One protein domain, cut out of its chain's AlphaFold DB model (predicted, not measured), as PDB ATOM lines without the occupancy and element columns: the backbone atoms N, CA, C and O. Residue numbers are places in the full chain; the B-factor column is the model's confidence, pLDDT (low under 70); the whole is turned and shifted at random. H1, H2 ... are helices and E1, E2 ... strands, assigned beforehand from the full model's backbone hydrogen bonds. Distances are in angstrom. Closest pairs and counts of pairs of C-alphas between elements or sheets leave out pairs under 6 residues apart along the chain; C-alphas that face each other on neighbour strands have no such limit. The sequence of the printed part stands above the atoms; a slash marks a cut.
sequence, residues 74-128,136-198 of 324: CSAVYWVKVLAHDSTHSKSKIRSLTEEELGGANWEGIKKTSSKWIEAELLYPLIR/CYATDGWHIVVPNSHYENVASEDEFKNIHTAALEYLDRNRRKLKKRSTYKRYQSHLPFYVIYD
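AT A GLANCE: This is residues 74 to 128 and 136 to 198 of the 324 residues of an uncharacterized protein of Spartobacteria bacterium (UniProt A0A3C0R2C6). A curled sheet of five strands, like part of a barrel, makes one part of the domain, and a loose string of short helices, H2 to H5, makes the other, with H3 packed on the sheet chiefly at its edge strand E3. H1 is on the same face of the sheet as H3, and a long loop of residues 97 to 115 joins E2 to E3. The printed part has 118 residues, in the order H1 E1 E2 E3 E4 E5 H2 H3 H4 H5, and the sheet, E3 E2 E1 E5 E4, is antiparallel throughout. The class is mixed, helices and strands, with 56 residues, under half, in named elements. The whole is compact, with a radius of gyration of the C-alphas of 14.0 A and spans of 37 by 35 by 32 A.

IN THESE COORDINATES: H1 is residues 75 to 78, from C-alpha 75 at (-26.334, -3.676, 41.382). E1, residues 79 to 86, is 19.5 A long and bends by 69 degrees at residue 83. E2 is residues 91 to 96, 16.0 A, E3 residues 116 to 119, 10.2 A, E4 residues 123 to 127, 12.6 A, and E5 residues 143 to 145. H2 is residues 157 to 163, 10.1 A, H3 residues 165 to 172, 10.4 A, H4 residues 175 to 178, and H5 residues 182 to 188, ending at C-alpha 188 at (-35.365, -14.372, 51.529).

HOW THE PARTS SIT: E1, E2 and E3 form a meander, each strand the antiparallel neighbour of the one before, with hairpins E1 and E2, and E2 and E3. N 83 and O 93 are 2.8 A apart, and N 118 and O 92 are 3.0 A apart. The pairing of E1 is staggered, with E5 over residues 79 to 80, where N 80 and O 143 are 2.9 A apart, and with E2 over 80 to 86. E5 and E4 are antiparallel, with N 144 and O 124 2.8 A apart. H3 is on the sheet at a height of 8.9 A, over E3 and only just over E2, with 3 C-alphas there; its closest C-alphas to E3 are those of Ala 167 and Ile 118, 4.8 A apart. H2 and H3 are close but not clearly touching, with the C-alphas of Lys 161 and Leu 168 closest, 6.1 A apart. H3 and H4 meet only through their link, and H5 is apart from H3. In H2, H3 and H5 every O i to N i+4 pair is within hydrogen-bond range; H1 and H4 are too short for such a pair.

THE WHOLE: The C-alphas farthest apart are those of Cys 136 and Asp 158, 41.5 A. Residues 129 to 135 are not printed, and C-alphas 128 and 136 stand 12.7 A apart across this cut. The links E2 to E3 and E5 to H2 are long. The mean pLDDT of the printed part is 95.4, and no printed residue is under 70.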
ATOM      1  N   CYS A  74     -26.876  -6.455  44.626       96.75
ATOM      2  CA  CYS A  74     -26.018  -6.862  43.512       96.75
ATOM      3  C   CYS A  74     -26.295  -5.970  42.291       96.75
ATOM      4  O   CYS A  74     -26.749  -6.429  41.239       96.75
ATOM      5  N   SER A  75     -26.063  -4.664  42.435       96.69
ATOM      6  CA  SER A  75     -26.334  -3.676  41.382       96.69
ATOM      7  C   SER A  75     -25.662  -4.005  40.043       96.69
ATOM      8  O   SER A  75     -26.244  -3.733  39.003       96.69
ATOM      9  N   ALA A  76     -24.502  -4.670  40.050       97.12
ATOM     10  CA  ALA A  76     -23.797  -5.120  38.843       97.12
ATOM     11  C   ALA A  76     -24.594  -6.111  37.961       97.12
ATOM     12  O   ALA A  76     -24.281  -6.274  36.781       97.12
ATOM     13  N   VAL A  77     -25.605  -6.785  38.527       98.12
ATOM     14  CA  VAL A  77     -26.513  -7.694  37.803       98.12
ATOM     15  C   VAL A  77     -27.885  -7.059  37.596       98.12
ATOM     16  O   VAL A  77     -28.460  -7.182  36.525       98.12
ATOM     17  N   TYR A  78     -28.437  -6.383  38.602       98.19
ATOM     18  CA  TYR A  78     -29.805  -5.866  38.494       98.19
ATOM     19  C   TYR A  78     -29.906  -4.513  37.793       98.19
ATOM     20  O   TYR A  78     -31.001  -4.160  37.366       98.19
ATOM     21  N   TRP A  79     -28.819  -3.741  37.691       98.00
ATOM     22  CA  TRP A  79     -28.812  -2.462  36.981       98.00
ATOM     23  C   TRP A  79     -28.173  -2.617  35.608       98.00
ATOM     24  O   TRP A  79     -27.074  -3.154  35.462       98.00
ATOM     25  N   VAL A  80     -28.882  -2.143  34.591       97.81
ATOM     26  CA  VAL A  80     -28.554  -2.380  33.186       97.81
ATOM     27  C   VAL A  80     -28.841  -1.138  32.353       97.81
ATOM     28  O   VAL A  80     -29.557  -0.233  32.779       97.81
ATOM     29  N   LYS A  81     -28.306  -1.109  31.134       96.88
ATOM     30  CA  LYS A  81     -28.752  -0.183  30.090       96.88
ATOM     31  C   LYS A  81     -29.580  -0.934  29.062       96.88
ATOM     32  O   LYS A  81     -29.196  -2.025  28.639       96.88
ATOM     33  N   VAL A  82     -30.689  -0.331  28.647       95.62
ATOM     34  CA  VAL A  82     -31.478  -0.799  27.506       95.62
ATOM     35  C   VAL A  82     -30.865  -0.252  26.220       95.62
ATOM     36  O   VAL A  82     -30.625   0.945  26.103       95.62
ATOM     37  N   LEU A  83     -30.604  -1.147  25.272       95.12
ATOM     38  CA  LEU A  83     -30.018  -0.858  23.964       95.12
ATOM     39  C   LEU A  83     -31.064  -0.808  22.849       95.12
ATOM     40  O   LEU A  83     -30.916  -0.045  21.904       95.12
ATOM     41  N   ALA A  84     -32.091  -1.651  22.941       94.19
ATOM     42  CA  ALA A  84     -33.171  -1.727  21.965       94.19
ATOM     43  C   ALA A  84     -34.438  -2.276  22.624       94.19
ATOM     44  O   ALA A  84     -34.363  -2.997  23.623       94.19
ATOM     45  N   HIS A  85     -35.587  -1.971  22.033       94.12
ATOM     46  CA  HIS A  85     -36.875  -2.519  22.430       94.12
ATOM     47  C   HIS A  85     -37.558  -3.170  21.231       94.12
ATOM     48  O   HIS A  85     -37.577  -2.600  20.144       94.12
ATOM     49  N   ASP A  86     -38.109  -4.357  21.456       93.69
ATOM     50  CA  ASP A  86     -38.961  -5.076  20.525       93.69
ATOM     51  C   ASP A  86     -40.375  -5.097  21.111       93.69
ATOM     52  O   ASP A  86     -40.659  -5.821  22.073       93.69
ATOM     53  N   SER A  87     -41.245  -4.258  20.550       89.19
ATOM     54  CA  SER A  87     -42.642  -4.148  20.965       89.19
ATOM     55  C   SER A  87     -43.471  -5.370  20.575       89.19
ATOM     56  O   SER A  87     -44.441  -5.669  21.261       89.19
ATOM     57  N   THR A  88     -43.093  -6.091  19.515       91.56
ATOM     58  CA  THR A  88     -43.830  -7.266  19.023       91.56
ATOM     59  C   THR A  88     -43.732  -8.416  20.016       91.56
ATOM     60  O   THR A  88     -44.732  -9.048  20.337       91.56
ATOM     61  N   HIS A  89     -42.538  -8.644  20.564       92.62
ATOM     62  CA  HIS A  89     -42.297  -9.717  21.534       92.62
ATOM     63  C   HIS A  89     -42.262  -9.232  22.988       92.62
ATOM     64  O   HIS A  89     -41.943 -10.012  23.882       92.62
ATOM     65  N   SER A  90     -42.542  -7.946  23.240       93.31
ATOM     66  CA  SER A  90     -42.471  -7.323  24.572       93.31
ATOM     67  C   SER A  90     -41.138  -7.569  25.297       93.31
ATOM     68  O   SER A  90     -41.083  -7.764  26.513       93.31
ATOM     69  N   LYS A  91     -40.025  -7.532  24.553       95.81
ATOM     70  CA  LYS A  91     -38.666  -7.748  25.076       95.81
ATOM     71  C   LYS A  91     -37.799  -6.512  24.885       95.81
ATOM     72  O   LYS A  91     -38.040  -5.659  24.035       95.81
ATOM     73  N   SER A  92     -36.778  -6.379  25.718       96.50
ATOM     74  CA  SER A  92     -35.761  -5.337  25.584       96.50
ATOM     75  C   SER A  92     -34.374  -5.949  25.594       96.50
ATOM     76  O   SER A  92     -34.075  -6.847  26.384       96.50
ATOM     77  N   LYS A  93     -33.517  -5.451  24.709       97.44
ATOM     78  CA  LYS A  93     -32.115  -5.832  24.627       97.44
ATOM     79  C   LYS A  93     -31.345  -5.019  25.651       97.44
ATOM     80  O   LYS A  93     -31.345  -3.793  25.585       97.44
ATOM     81  N   ILE A  94     -30.688  -5.691  26.583       97.81
ATOM     82  CA  ILE A  94     -29.933  -5.068  27.667       97.81
ATOM     83  C   ILE A  94     -28.437  -5.346  27.552       97.81
ATOM     84  O   ILE A  94     -28.011  -6.365  26.994       97.81
ATOM     85  N   ARG A  95     -27.652  -4.464  28.168       97.75
ATOM     86  CA  ARG A  95     -26.261  -4.721  28.543       97.75
ATOM     87  C   ARG A  95     -26.025  -4.438  30.019       97.75
ATOM     88  O   ARG A  95     -26.666  -3.562  30.604       97.75
ATOM     89  N   SER A  96     -25.056  -5.140  30.591       98.06
ATOM     90  CA  SER A  96     -24.480  -4.786  31.884       98.06
ATOM     91  C   SER A  96     -23.868  -3.382  31.828       98.06
ATOM     92  O   SER A  96     -23.408  -2.920  30.776       98.06
ATOM     93  N   LEU A  97     -23.863  -2.708  32.976       97.81
ATOM     94  CA  LEU A  97     -23.078  -1.491  33.167       97.81
ATOM     95  C   LEU A  97     -21.577  -1.820  33.157       97.81
ATOM     96  O   LEU A  97     -21.182  -2.963  33.412       97.81
ATOM     97  N   THR A  98     -20.748  -0.828  32.848       96.50
ATOM     98  CA  THR A  98     -19.289  -0.919  33.005       96.50
ATOM     99  C   THR A  98     -18.868  -0.564  34.435       96.50
ATOM    100  O   THR A  98     -19.657  -0.027  35.216       96.50
ATOM    101  N   GLU A  99     -17.619  -0.866  34.794       94.38
ATOM    102  CA  GLU A  99     -17.063  -0.517  36.115       94.38
ATOM    103  C   GLU A  99     -16.900   0.999  36.278       94.38
ATOM    104  O   GLU A  99     -17.093   1.528  37.368       94.38
ATOM    105  N   GLU A 100     -16.633   1.694  35.172       94.44
ATOM    106  CA  GLU A 100     -16.608   3.156  35.090       94.44
ATOM    107  C   GLU A 100     -18.006   3.756  35.295       94.44
ATOM    108  O   GLU A 100     -18.172   4.726  36.030       94.44
ATOM    109  N   GLU A 101     -19.035   3.162  34.675       95.94
ATOM    110  CA  GLU A 101     -20.423   3.598  34.837       95.94
ATOM    111  C   GLU A 101     -20.877   3.408  36.294       95.94
ATOM    112  O   GLU A 101     -21.357   4.357  36.922       95.94
ATOM    113  N   LEU A 102     -20.705   2.197  36.837       94.69
ATOM    114  CA  LEU A 102     -21.095   1.803  38.193       94.69
ATOM    115  C   LEU A 102     -19.857   1.570  39.077       94.69
ATOM    116  O   LEU A 102     -19.476   0.441  39.405       94.69
ATOM    117  N   GLY A 103     -19.270   2.684  39.510       90.06
ATOM    118  CA  GLY A 103     -18.187   2.689  40.490       90.06
ATOM    119  C   GLY A 103     -18.631   2.173  41.864       90.06
ATOM    120  O   GLY A 103     -19.754   2.418  42.310       90.06
ATOM    121  N   GLY A 104     -17.735   1.456  42.549       85.50
ATOM    122  CA  GLY A 104     -17.944   0.951  43.914       85.50
ATOM    123  C   GLY A 104     -18.775  -0.333  44.032       85.50
ATOM    124  O   GLY A 104     -18.960  -0.831  45.141       85.50
ATOM    125  N   ALA A 105     -19.271  -0.895  42.924       90.12
ATOM    126  CA  ALA A 105     -19.889  -2.219  42.936       90.12
ATOM    127  C   ALA A 105     -18.838  -3.338  43.013       90.12
ATOM    128  O   ALA A 105     -17.725  -3.206  42.508       90.12
ATOM    129  N   ASN A 106     -19.211  -4.472  43.614       89.56
ATOM    130  CA  ASN A 106     -18.388  -5.677  43.571       89.56
ATOM    131  C   ASN A 106     -18.607  -6.417  42.242       89.56
ATOM    132  O   ASN A 106     -19.670  -7.002  42.015       89.56
ATOM    133  N   TRP A 107     -17.588  -6.398  41.386       93.88
ATOM    134  CA  TRP A 107     -17.597  -7.020  40.060       93.88
ATOM    135  C   TRP A 107     -17.011  -8.433  40.022       93.88
ATOM    136  O   TRP A 107     -17.140  -9.129  39.012       93.88
ATOM    137  N   GLU A 108     -16.390  -8.882  41.110       93.31
ATOM    138  CA  GLU A 108     -15.637 -10.128  41.151       93.31
ATOM    139  C   GLU A 108     -16.534 -11.331  40.820       93.31
ATOM    140  O   GLU A 108     -17.498 -11.642  41.529       93.31
ATOM    141  N   GLY A 109     -16.207 -12.046  39.742       93.25
ATOM    142  CA  GLY A 109     -16.938 -13.237  39.304       93.25
ATOM    143  C   GLY A 109     -18.360 -12.974  38.793       93.25
ATOM    144  O   GLY A 109     -19.139 -13.924  38.686       93.25
ATOM    145  N   ILE A 110     -18.723 -11.719  38.497       97.00
ATOM    146  CA  ILE A 110     -19.985 -11.380  37.830       97.00
ATOM    147  C   ILE A 110     -19.880 -11.703  36.338       97.00
ATOM    148  O   ILE A 110     -19.016 -11.194  35.623       97.00
ATOM    149  N   LYS A 111     -20.808 -12.518  35.834       97.38
ATOM    150  CA  LYS A 111     -20.946 -12.800  34.402       97.38
ATOM    151  C   LYS A 111     -21.699 -11.652  33.729       97.38
ATOM    152  O   LYS A 111     -22.932 -11.629  33.739       97.38
ATOM    153  N   LYS A 112     -20.949 -10.711  33.149       96.38
ATOM    154  CA  LYS A 112     -21.473  -9.553  32.404       96.38
ATOM    155  C   LYS A 112     -22.130  -9.983  31.081       96.38
ATOM    156  O   LYS A 112     -21.867 -11.066  30.546       96.38
ATOM    157  N   THR A 113     -22.991  -9.125  30.538       95.94
ATOM    158  CA  THR A 113     -23.573  -9.294  29.200       95.94
ATOM    159  C   THR A 113     -23.412  -8.024  28.372       95.94
ATOM    160  O   THR A 113     -23.696  -6.935  28.863       95.94
ATOM    161  N   SER A 114     -22.972  -8.147  27.119       95.62
ATOM    162  CA  SER A 114     -22.957  -7.041  26.147       95.62
ATOM    163  C   SER A 114     -24.284  -6.921  25.392       95.62
ATOM    164  O   SER A 114     -24.602  -5.863  24.857       95.62
ATOM    165  N   SER A 115     -25.063  -8.005  25.348       95.31
ATOM    166  CA  SER A 115     -26.326  -8.090  24.623       95.31
ATOM    167  C   SER A 115     -27.121  -9.307  25.100       95.31
ATOM    168  O   SER A 115     -26.737 -10.444  24.830       95.31
ATOM    169  N   LYS A 116     -28.249  -9.093  25.782       97.19
ATOM    170  CA  LYS A 116     -29.228 -10.150  26.096       97.19
ATOM    171  C   LYS A 116     -30.635  -9.570  26.005       97.19
ATOM    172  O   LYS A 116     -30.866  -8.473  26.495       97.19
ATOM    173  N   TRP A 117     -31.556 -10.285  25.374       97.81
ATOM    174  CA  TRP A 117     -32.973  -9.932  25.417       97.81
ATOM    175  C   TRP A 117     -33.585 -10.445  26.716       97.81
ATOM    176  O   TRP A 117     -33.322 -11.589  27.081       97.81
ATOM    177  N   ILE A 118     -34.374  -9.614  27.389       98.00
ATOM    178  CA  ILE A 118     -35.190  -9.992  28.550       98.00
ATOM    179  C   ILE A 118     -36.584  -9.373  28.430       98.00
ATOM    180  O   ILE A 118     -36.775  -8.408  27.686       98.00
ATOM    181  N   GLU A 119     -37.550  -9.917  29.156       97.12
ATOM    182  CA  GLU A 119     -38.932  -9.439  29.186       97.12
ATOM    183  C   GLU A 119     -38.993  -7.982  29.680       97.12
ATOM    184  O   GLU A 119     -38.482  -7.626  30.747       97.12
ATOM    185  N   ALA A 120     -39.590  -7.101  28.870       95.25
ATOM    186  CA  ALA A 120     -39.569  -5.656  29.096       95.25
ATOM    187  C   ALA A 120     -40.400  -5.234  30.318       95.25
ATOM    188  O   ALA A 120     -40.179  -4.162  30.889       95.25
ATOM    189  N   GLU A 121     -41.357  -6.057  30.747       94.56
ATOM    190  CA  GLU A 121     -42.192  -5.793  31.919       94.56
ATOM    191  C   GLU A 121     -41.386  -5.727  33.224       94.56
ATOM    192  O   GLU A 121     -41.689  -4.893  34.078       94.56
ATOM    193  N   LEU A 122     -40.288  -6.481  33.310       96.38
ATOM    194  CA  LEU A 122     -39.396  -6.518  34.471       96.38
ATOM    195  C   LEU A 122     -38.431  -5.329  34.530       96.38
ATOM    196  O   LEU A 122     -37.764  -5.125  35.543       96.38
ATOM    197  N   LEU A 123     -38.327  -4.548  33.454       96.75
ATOM    198  CA  LEU A 123     -37.427  -3.405  33.362       96.75
ATOM    199  C   LEU A 123     -38.132  -2.107  33.741       96.75
ATOM    200  O   LEU A 123     -39.124  -1.708  33.122       96.75
ATOM    201  N   TYR A 124     -37.566  -1.409  34.720       96.56
ATOM    202  CA  TYR A 124     -38.053  -0.117  35.191       96.56
ATOM    203  C   TYR A 124     -36.937   0.925  35.134       96.56
ATOM    204  O   TYR A 124     -35.799   0.593  35.460       96.56
ATOM    205  N   PRO A 125     -37.218   2.178  34.735       96.19
ATOM    206  CA  PRO A 125     -36.271   3.274  34.884       96.19
ATOM    207  C   PRO A 125     -35.775   3.370  36.330       96.19
ATOM    208  O   PRO A 125     -36.569   3.477  37.268       96.19
ATOM    209  N   LEU A 126     -34.459   3.329  36.503       96.50
ATOM    210  CA  LEU A 126     -33.812   3.451  37.800       96.50
ATOM    211  C   LEU A 126     -33.630   4.931  38.146       96.50
ATOM    212  O   LEU A 126     -33.239   5.736  37.298       96.50
ATOM    213  N   ILE A 127     -33.857   5.275  39.411       96.00
ATOM    214  CA  ILE A 127     -33.400   6.537  39.989       96.00
ATOM    215  C   ILE A 127     -32.553   6.250  41.227       96.00
ATOM    216  O   ILE A 127     -32.900   5.384  42.031       96.00
ATOM    217  N   ARG A 128     -31.434   6.965  41.362       95.06
ATOM    218  CA  ARG A 128     -30.462   6.814  42.452       95.06
ATOM    219  C   ARG A 128     -30.305   8.098  43.241       95.06
ATOM    220  O   ARG A 128     -30.658   9.175  42.770       95.06
ATOM    221  N   CYS A 136     -35.953  18.689  41.483       96.06
ATOM    222  CA  CYS A 136     -35.532  18.185  40.178       96.06
ATOM    223  C   CYS A 136     -34.857  16.829  40.300       96.06
ATOM    224  O   CYS A 136     -34.413  16.443  41.379       96.06
ATOM    225  N   TYR A 137     -34.753  16.132  39.179       94.81
ATOM    226  CA  TYR A 137     -33.956  14.926  39.051       94.81
ATOM    227  C   TYR A 137     -33.406  14.826  37.627       94.81
ATOM    228  O   TYR A 137     -33.985  15.399  36.705       94.81
ATOM    229  N   ALA A 138     -32.298  14.112  37.458       92.50
ATOM    230  CA  ALA A 138     -31.714  13.782  36.163       92.50
ATOM    231  C   ALA A 138     -31.052  12.407  36.271       92.50
ATOM    232  O   ALA A 138     -30.276  12.183  37.194       92.50
ATOM    233  N   THR A 139     -31.387  11.485  35.369       91.62
ATOM    234  CA  THR A 139     -30.875  10.108  35.404       91.62
ATOM    235  C   THR A 139     -30.010   9.826  34.182       91.62
ATOM    236  O   THR A 139     -30.200  10.427  33.128       91.62
ATOM    237  N   ASP A 140     -29.121   8.839  34.289       91.44
ATOM    238  CA  ASP A 140     -28.294   8.375  33.162       91.44
ATOM    239  C   ASP A 140     -29.044   7.408  32.221       91.44
ATOM    240  O   ASP A 140     -28.426   6.666  31.453       91.44
ATOM    241  N   GLY A 141     -30.376   7.338  32.332       91.44
ATOM    242  CA  GLY A 141     -31.209   6.438  31.532       91.44
ATOM    243  C   GLY A 141     -31.023   4.947  31.838       91.44
ATOM    244  O   GLY A 141     -31.299   4.117  30.976       91.44
ATOM    245  N   TRP A 142     -30.532   4.596  33.029       95.19
ATOM    246  CA  TRP A 142     -30.375   3.201  33.450       95.19
ATOM    247  C   TRP A 142     -31.710   2.574  33.856       95.19
ATOM    248  O   TRP A 142     -32.664   3.263  34.229       95.19
ATOM    249  N   HIS A 143     -31.735   1.245  33.866       96.94
ATOM    250  CA  HIS A 143     -32.877   0.442  34.277       96.94
ATOM    251  C   HIS A 143     -32.498  -0.513  35.394       96.94
ATOM    252  O   HIS A 143     -31.351  -0.940  35.508       96.94
ATOM    253  N   ILE A 144     -33.493  -0.867  36.196       97.75
ATOM    254  CA  ILE A 144     -33.436  -1.923  37.196       97.75
ATOM    255  C   ILE A 144     -34.341  -3.079  36.767       97.75
ATOM    256  O   ILE A 144     -35.467  -2.858  36.316       97.75
ATOM    257  N   VAL A 145     -33.834  -4.303  36.904       98.06
ATOM    258  CA  VAL A 145     -34.603  -5.541  36.747       98.06
ATOM    259  C   VAL A 145     -35.322  -5.834  38.067       98.06
ATOM    260  O   VAL A 145     -34.671  -6.020  39.094       98.06
ATOM    261  N   VAL A 146     -36.654  -5.873  38.047       97.50
ATOM    262  CA  VAL A 146     -37.515  -6.085  39.222       97.50
ATOM    263  C   VAL A 146     -38.326  -7.371  39.017       97.50
ATOM    264  O   VAL A 146     -39.354  -7.325  38.350       97.50
ATOM    265  N   PRO A 147     -37.869  -8.528  39.541       96.31
ATOM    266  CA  PRO A 147     -38.461  -9.836  39.243       96.31
ATOM    267  C   PRO A 147     -39.641 -10.221  40.146       96.31
ATOM    268  O   PRO A 147     -40.284 -11.236  39.908       96.31
ATOM    269  N   ASN A 148     -39.919  -9.454  41.200       95.31
ATOM    270  CA  ASN A 148     -41.021  -9.706  42.123       95.31
ATOM    271  C   ASN A 148     -41.731  -8.397  42.474       95.31
ATOM    272  O   ASN A 148     -41.104  -7.342  42.517       95.31
ATOM    273  N   SER A 149     -43.037  -8.472  42.728       91.88
ATOM    274  CA  SER A 149     -43.878  -7.317  43.071       91.88
ATOM    275  C   SER A 149     -44.127  -7.172  44.574       91.88
ATOM    276  O   SER A 149     -44.414  -6.072  45.037       91.88
ATOM    277  N   HIS A 150     -43.997  -8.260  45.334       90.94
ATOM    278  CA  HIS A 150     -44.043  -8.318  46.796       90.94
ATOM    279  C   HIS A 150     -43.221  -9.527  47.275       90.94
ATOM    280  O   HIS A 150     -42.827 -10.354  46.453       90.94
ATOM    281  N   TYR A 151     -42.938  -9.644  48.576       82.38
ATOM    282  CA  TYR A 151     -42.259 -10.834  49.124       82.38
ATOM    283  C   TYR A 151     -43.225 -11.996  49.413       82.38
ATOM    284  O   TYR A 151     -42.801 -13.142  49.416       82.38
ATOM    285  N   GLU A 152     -44.511 -11.705  49.627       84.94
ATOM    286  CA  GLU A 152     -45.541 -12.725  49.913       84.94
ATOM    287  C   GLU A 152     -46.083 -13.388  48.644       84.94
ATOM    288  O   GLU A 152     -46.544 -14.520  48.691       84.94
ATOM    289  N   ASN A 153     -45.995 -12.698  47.505       86.69
ATOM    290  CA  ASN A 153     -46.554 -13.141  46.229       86.69
ATOM    291  C   ASN A 153     -45.423 -13.298  45.213       86.69
ATOM    292  O   ASN A 153     -45.253 -12.473  44.312       86.69
ATOM    293  N   VAL A 154     -44.595 -14.321  45.414       91.62
ATOM    294  CA  VAL A 154     -43.456 -14.622  44.547       91.62
ATOM    295  C   VAL A 154     -43.734 -15.912  43.790       91.62
ATOM    296  O   VAL A 154     -43.896 -16.960  44.403       91.62
ATOM    297  N   ALA A 155     -43.738 -15.825  42.459       90.19
ATOM    298  CA  ALA A 155     -43.806 -16.991  41.585       90.19
ATOM    299  C   ALA A 155     -42.623 -17.935  41.848       90.19
ATOM    300  O   ALA A 155     -41.488 -17.472  42.010       90.19
ATOM    301  N   SER A 156     -42.881 -19.242  41.843       94.38
ATOM    302  CA  SER A 156     -41.846 -20.279  41.837       94.38
ATOM    303  C   SER A 156     -40.896 -20.118  40.643       94.38
ATOM    304  O   SER A 156     -41.209 -19.430  39.669       94.38
ATOM    305  N   GLU A 157     -39.722 -20.759  40.691       95.75
ATOM    306  CA  GLU A 157     -38.772 -20.683  39.569       95.75
ATOM    307  C   GLU A 157     -39.380 -21.221  38.262       95.75
ATOM    308  O   GLU A 157     -39.101 -20.658  37.205       95.75
ATOM    309  N   ASP A 158     -40.243 -22.241  38.326       96.38
ATOM    310  CA  ASP A 158     -40.908 -22.821  37.152       96.38
ATOM    311  C   ASP A 158     -42.001 -21.901  36.589       96.38
ATOM    312  O   ASP A 158     -42.030 -21.642  35.386       96.38
ATOM    313  N   GLU A 159     -42.850 -21.322  37.443       96.06
ATOM    314  CA  GLU A 159     -43.838 -20.317  37.019       96.06
ATOM    315  C   GLU A 159     -43.150 -19.089  36.413       96.06
ATOM    316  O   GLU A 159     -43.542 -18.596  35.353       96.06
ATOM    317  N   PHE A 160     -42.074 -18.620  37.049       96.50
ATOM    318  CA  PHE A 160     -41.289 -17.505  36.541       96.50
ATOM    319  C   PHE A 160     -40.593 -17.859  35.227       96.50
ATOM    320  O   PHE A 160     -40.526 -17.012  34.345       96.50
ATOM    321  N   LYS A 161     -40.118 -19.097  35.047       96.44
ATOM    322  CA  LYS A 161     -39.540 -19.562  33.780       96.44
ATOM    323  C   LYS A 161     -40.564 -19.566  32.651       96.44
ATOM    324  O   LYS A 161     -40.201 -19.203  31.535       96.44
ATOM    325  N   ASN A 162     -41.804 -19.957  32.930       96.12
ATOM    326  CA  ASN A 162     -42.865 -20.034  31.926       96.12
ATOM    327  C   ASN A 162     -43.252 -18.654  31.375       96.12
ATOM    328  O   ASN A 162     -43.584 -18.543  30.200       96.12
ATOM    329  N   ILE A 163     -43.180 -17.609  32.206       94.75
ATOM    330  CA  ILE A 163     -43.557 -16.235  31.824       94.75
ATOM    331  C   ILE A 163     -42.328 -15.406  31.415       94.75
ATOM    332  O   ILE A 163     -42.351 -14.684  30.424       94.75
ATOM    333  N   HIS A 164     -41.225 -15.539  32.152       96.94
ATOM    334  CA  HIS A 164     -40.023 -14.708  32.055       96.94
ATOM    335  C   HIS A 164     -38.762 -15.541  31.776       96.94
ATOM    336  O   HIS A 164     -37.740 -15.427  32.466       96.94
ATOM    337  N   THR A 165     -38.823 -16.409  30.760       97.75
ATOM    338  CA  THR A 165     -37.737 -17.345  30.432       97.75
ATOM    339  C   THR A 165     -36.402 -16.630  30.224       97.75
ATOM    340  O   THR A 165     -35.380 -17.046  30.775       97.75
ATOM    341  N   ALA A 166     -36.384 -15.531  29.463       98.12
ATOM    342  CA  ALA A 166     -35.134 -14.882  29.086       98.12
ATOM    343  C   ALA A 166     -34.503 -14.109  30.258       98.12
ATOM    344  O   ALA A 166     -33.273 -14.089  30.403       98.12
ATOM    345  N   ALA A 167     -35.325 -13.518  31.130       98.19
ATOM    346  CA  ALA A 167     -34.877 -12.927  32.382       98.19
ATOM    347  C   ALA A 167     -34.331 -13.980  33.353       98.19
ATOM    348  O   ALA A 167     -33.281 -13.749  33.958       98.19
ATOM    349  N   LEU A 168     -34.978 -15.146  33.472       98.31
ATOM    350  CA  LEU A 168     -34.466 -16.230  34.309       98.31
ATOM    351  C   LEU A 168     -33.099 -16.706  33.814       98.31
ATOM    352  O   LEU A 168     -32.161 -16.767  34.605       98.31
ATOM    353  N   GLU A 169     -32.944 -16.954  32.511       97.94
ATOM    354  CA  GLU A 169     -31.652 -17.310  31.911       97.94
ATOM    355  C   GLU A 169     -30.571 -16.252  32.175       97.94
ATOM    356  O   GLU A 169     -29.413 -16.580  32.435       97.94
ATOM    357  N   TYR A 170     -30.927 -14.967  32.098       98.44
ATOM    358  CA  TYR A 170     -30.010 -13.872  32.400       98.44
ATOM    359  C   TYR A 170     -29.540 -13.902  33.864       98.44
ATOM    360  O   TYR A 170     -28.337 -13.814  34.130       98.44
ATOM    361  N   LEU A 171     -30.475 -14.050  34.803       98.38
ATOM    362  CA  LEU A 171     -30.207 -14.043  36.243       98.38
ATOM    363  C   LEU A 171     -29.465 -15.310  36.691       98.38
ATOM    364  O   LEU A 171     -28.553 -15.236  37.522       98.38
ATOM    365  N   ASP A 172     -29.794 -16.463  36.104       98.25
ATOM    366  CA  ASP A 172     -29.220 -17.772  36.428       98.25
ATOM    367  C   ASP A 172     -27.699 -17.820  36.215       98.25
ATOM    368  O   ASP A 172     -26.962 -18.380  37.034       98.25
ATOM    369  N   ARG A 173     -27.189 -17.087  35.214       97.81
ATOM    370  CA  ARG A 173     -25.742 -16.919  34.973       97.81
ATOM    371  C   ARG A 173     -24.978 -16.462  36.218       97.81
ATOM    372  O   ARG A 173     -23.801 -16.797  36.363       97.81
ATOM    373  N   ASN A 174     -25.639 -15.721  37.108       98.25
ATOM    374  CA  ASN A 174     -25.085 -15.187  38.347       98.25
ATOM    375  C   ASN A 174     -25.698 -15.827  39.611       98.25
ATOM    376  O   ASN A 174     -25.448 -15.336  40.715       98.25
ATOM    377  N   ARG A 175     -26.435 -16.948  39.503       98.12
ATOM    378  CA  ARG A 175     -27.171 -17.601  40.608       98.12
ATOM    379  C   ARG A 175     -26.362 -17.737  41.893       98.12
ATOM    380  O   ARG A 175     -26.829 -17.364  42.968       98.12
ATOM    381  N   ARG A 176     -25.127 -18.247  41.799       97.38
ATOM    382  CA  ARG A 176     -24.246 -18.443  42.967       97.38
ATOM    383  C   ARG A 176     -23.969 -17.134  43.713       97.38
ATOM    384  O   ARG A 176     -23.890 -17.147  44.935       97.38
ATOM    385  N   LYS A 177     -23.818 -16.015  42.997       97.25
ATOM    386  CA  LYS A 177     -23.616 -14.685  43.592       97.25
ATOM    387  C   LYS A 177     -24.926 -14.135  44.149       97.25
ATOM    388  O   LYS A 177     -24.942 -13.648  45.275       97.25
ATOM    389  N   LEU A 178     -26.032 -14.303  43.424       98.00
ATOM    390  CA  LEU A 178     -27.353 -13.849  43.864       98.00
ATOM    391  C   LEU A 178     -27.812 -14.530  45.164       98.00
ATOM    392  O   LEU A 178     -28.332 -13.841  46.039       98.00
ATOM    393  N   LYS A 179     -27.518 -15.825  45.359       97.75
ATOM    394  CA  LYS A 179     -27.772 -16.537  46.630       97.75
ATOM    395  C   LYS A 179     -26.886 -16.071  47.799       97.75
ATOM    396  O   LYS A 179     -27.202 -16.342  48.952       97.75
ATOM    397  N   LYS A 180     -25.766 -15.384  47.533       96.81
ATOM    398  CA  LYS A 180     -24.826 -14.900  48.564       96.81
ATOM    399  C   LYS A 180     -25.121 -13.478  49.053       96.81
ATOM    400  O   LYS A 180     -24.491 -13.055  50.024       96.81
ATOM    401  N   ARG A 181     -26.055 -12.764  48.414       96.50
ATOM    402  CA  ARG A 181     -26.475 -11.408  48.801       96.50
ATOM    403  C   ARG A 181     -26.924 -11.359  50.261       96.50
ATOM    404  O   ARG A 181     -27.564 -12.292  50.747       96.50
ATOM    405  N   SER A 182     -26.584 -10.281  50.965       95.56
ATOM    406  CA  SER A 182     -26.882 -10.116  52.394       95.56
ATOM    407  C   SER A 182     -28.376 -10.163  52.688       95.56
ATOM    408  O   SER A 182     -28.792 -10.953  53.535       95.56
ATOM    409  N   THR A 183     -29.180  -9.373  51.972       95.25
ATOM    410  CA  THR A 183     -30.643  -9.379  52.111       95.25
ATOM    411  C   THR A 183     -31.240 -10.745  51.818       95.25
ATOM    412  O   THR A 183     -32.043 -11.230  52.613       95.25
ATOM    413  N   TYR A 184     -30.786 -11.411  50.751       96.88
ATOM    414  CA  TYR A 184     -31.288 -12.734  50.393       96.88
ATOM    415  C   TYR A 184     -31.032 -13.762  51.500       96.88
ATOM    416  O   TYR A 184     -31.969 -14.383  51.992       96.88
ATOM    417  N   LYS A 185     -29.782 -13.889  51.962       97.62
ATOM    418  CA  LYS A 185     -29.427 -14.833  53.036       97.62
ATOM    419  C   LYS A 185     -30.176 -14.557  54.336       97.62
ATOM    420  O   LYS A 185     -30.491 -15.493  55.058       97.62
ATOM    421  N   ARG A 186     -30.401 -13.280  54.658       96.75
ATOM    422  CA  ARG A 186     -30.989 -12.877  55.938       96.75
ATOM    423  C   ARG A 186     -32.513 -12.981  55.957       96.75
ATOM    424  O   ARG A 186     -33.059 -13.296  57.006       96.75
ATOM    425  N   TYR A 187     -33.180 -12.694  54.840       94.69
ATOM    426  CA  TYR A 187     -34.634 -12.498  54.821       94.69
ATOM    427  C   TYR A 187     -35.382 -13.306  53.754       94.69
ATOM    428  O   TYR A 187     -36.598 -13.410  53.842       94.69
ATOM    429  N   GLN A 188     -34.704 -13.851  52.738       95.38
ATOM    430  CA  GLN A 188     -35.365 -14.372  51.529       95.38
ATOM    431  C   GLN A 188     -34.829 -15.739  51.075       95.38
ATOM    432  O   GLN A 188     -35.102 -16.160  49.958       95.38
ATOM    433  N   SER A 189     -34.085 -16.464  51.917       95.69
ATOM    434  CA  SER A 189     -33.474 -17.755  51.557       95.69
ATOM    435  C   SER A 189     -34.487 -18.862  51.249       95.69
ATOM    436  O   SER A 189     -34.125 -19.858  50.629       95.69
ATOM    437  N   HIS A 190     -35.736 -18.687  51.683       94.25
ATOM    438  CA  HIS A 190     -36.872 -19.561  51.388       94.25
ATOM    439  C   HIS A 190     -37.568 -19.221  50.056       94.25
ATOM    440  O   HIS A 190     -38.454 -19.952  49.631       94.25
ATOM    441  N   LEU A 191     -37.180 -18.122  49.399       96.44
ATOM    442  CA  LEU A 191     -37.730 -17.657  48.124       96.44
ATOM    443  C   LEU A 191     -36.749 -17.941  46.968       96.44
ATOM    444  O   LEU A 191     -35.549 -18.140  47.204       96.44
ATOM    445  N   PRO A 192     -37.208 -17.908  45.702       97.25
ATOM    446  CA  PRO A 192     -36.345 -18.007  44.526       97.25
ATOM    447  C   PRO A 192     -35.142 -17.060  44.560       97.25
ATOM    448  O   PRO A 192     -35.236 -15.907  44.973       97.25
ATOM    449  N   PHE A 193     -33.989 -17.521  44.071       97.56
ATOM    450  CA  PHE A 193     -32.704 -16.809  44.197       97.56
ATOM    451  C   PHE A 193     -32.675 -15.387  43.610       97.56
ATOM    452  O   PHE A 193     -31.803 -14.588  43.972       97.56
ATOM    453  N   TYR A 194     -33.579 -15.095  42.673       96.75
ATOM    454  CA  TYR A 194     -33.647 -13.826  41.963       96.75
ATOM    455  C   TYR A 194     -34.420 -12.732  42.702       96.75
ATOM    456  O   TYR A 194     -34.313 -11.580  42.285       96.75
ATOM    457  N   VAL A 195     -35.175 -13.034  43.764       96.94
ATOM    458  CA  VAL A 195     -35.999 -12.014  44.436       96.94
ATOM    459  C   VAL A 195     -35.158 -10.866  44.980       96.94
ATOM    460  O   VAL A 195     -34.012 -11.049  45.394       96.94
ATOM    461  N   ILE A 196     -35.713  -9.664  44.995       97.06
ATOM    462  CA  ILE A 196     -35.081  -8.483  45.591       97.06
ATOM    463  C   ILE A 196     -35.907  -7.992  46.784       97.06
ATOM    464  O   ILE A 196     -37.077  -8.355  46.937       97.06
ATOM    465  N   TYR A 197     -35.269  -7.246  47.682       96.25
ATOM    466  CA  TYR A 197     -35.859  -6.785  48.939       96.25
ATOM    467  C   TYR A 197     -36.358  -5.339  48.815       96.25
ATOM    468  O   TYR A 197     -36.008  -4.645  47.861       96.25
ATOM    469  N   ASP A 198     -37.169  -4.882  49.771       95.62
ATOM    470  CA  ASP A 198     -37.807  -3.555  49.743       95.62
ATOM    471  C   ASP A 198     -38.596  -3.304  48.439       95.62
ATOM    472  O   ASP A 198     -38.437  -2.285  47.759       95.62
TER     473      ASP A 198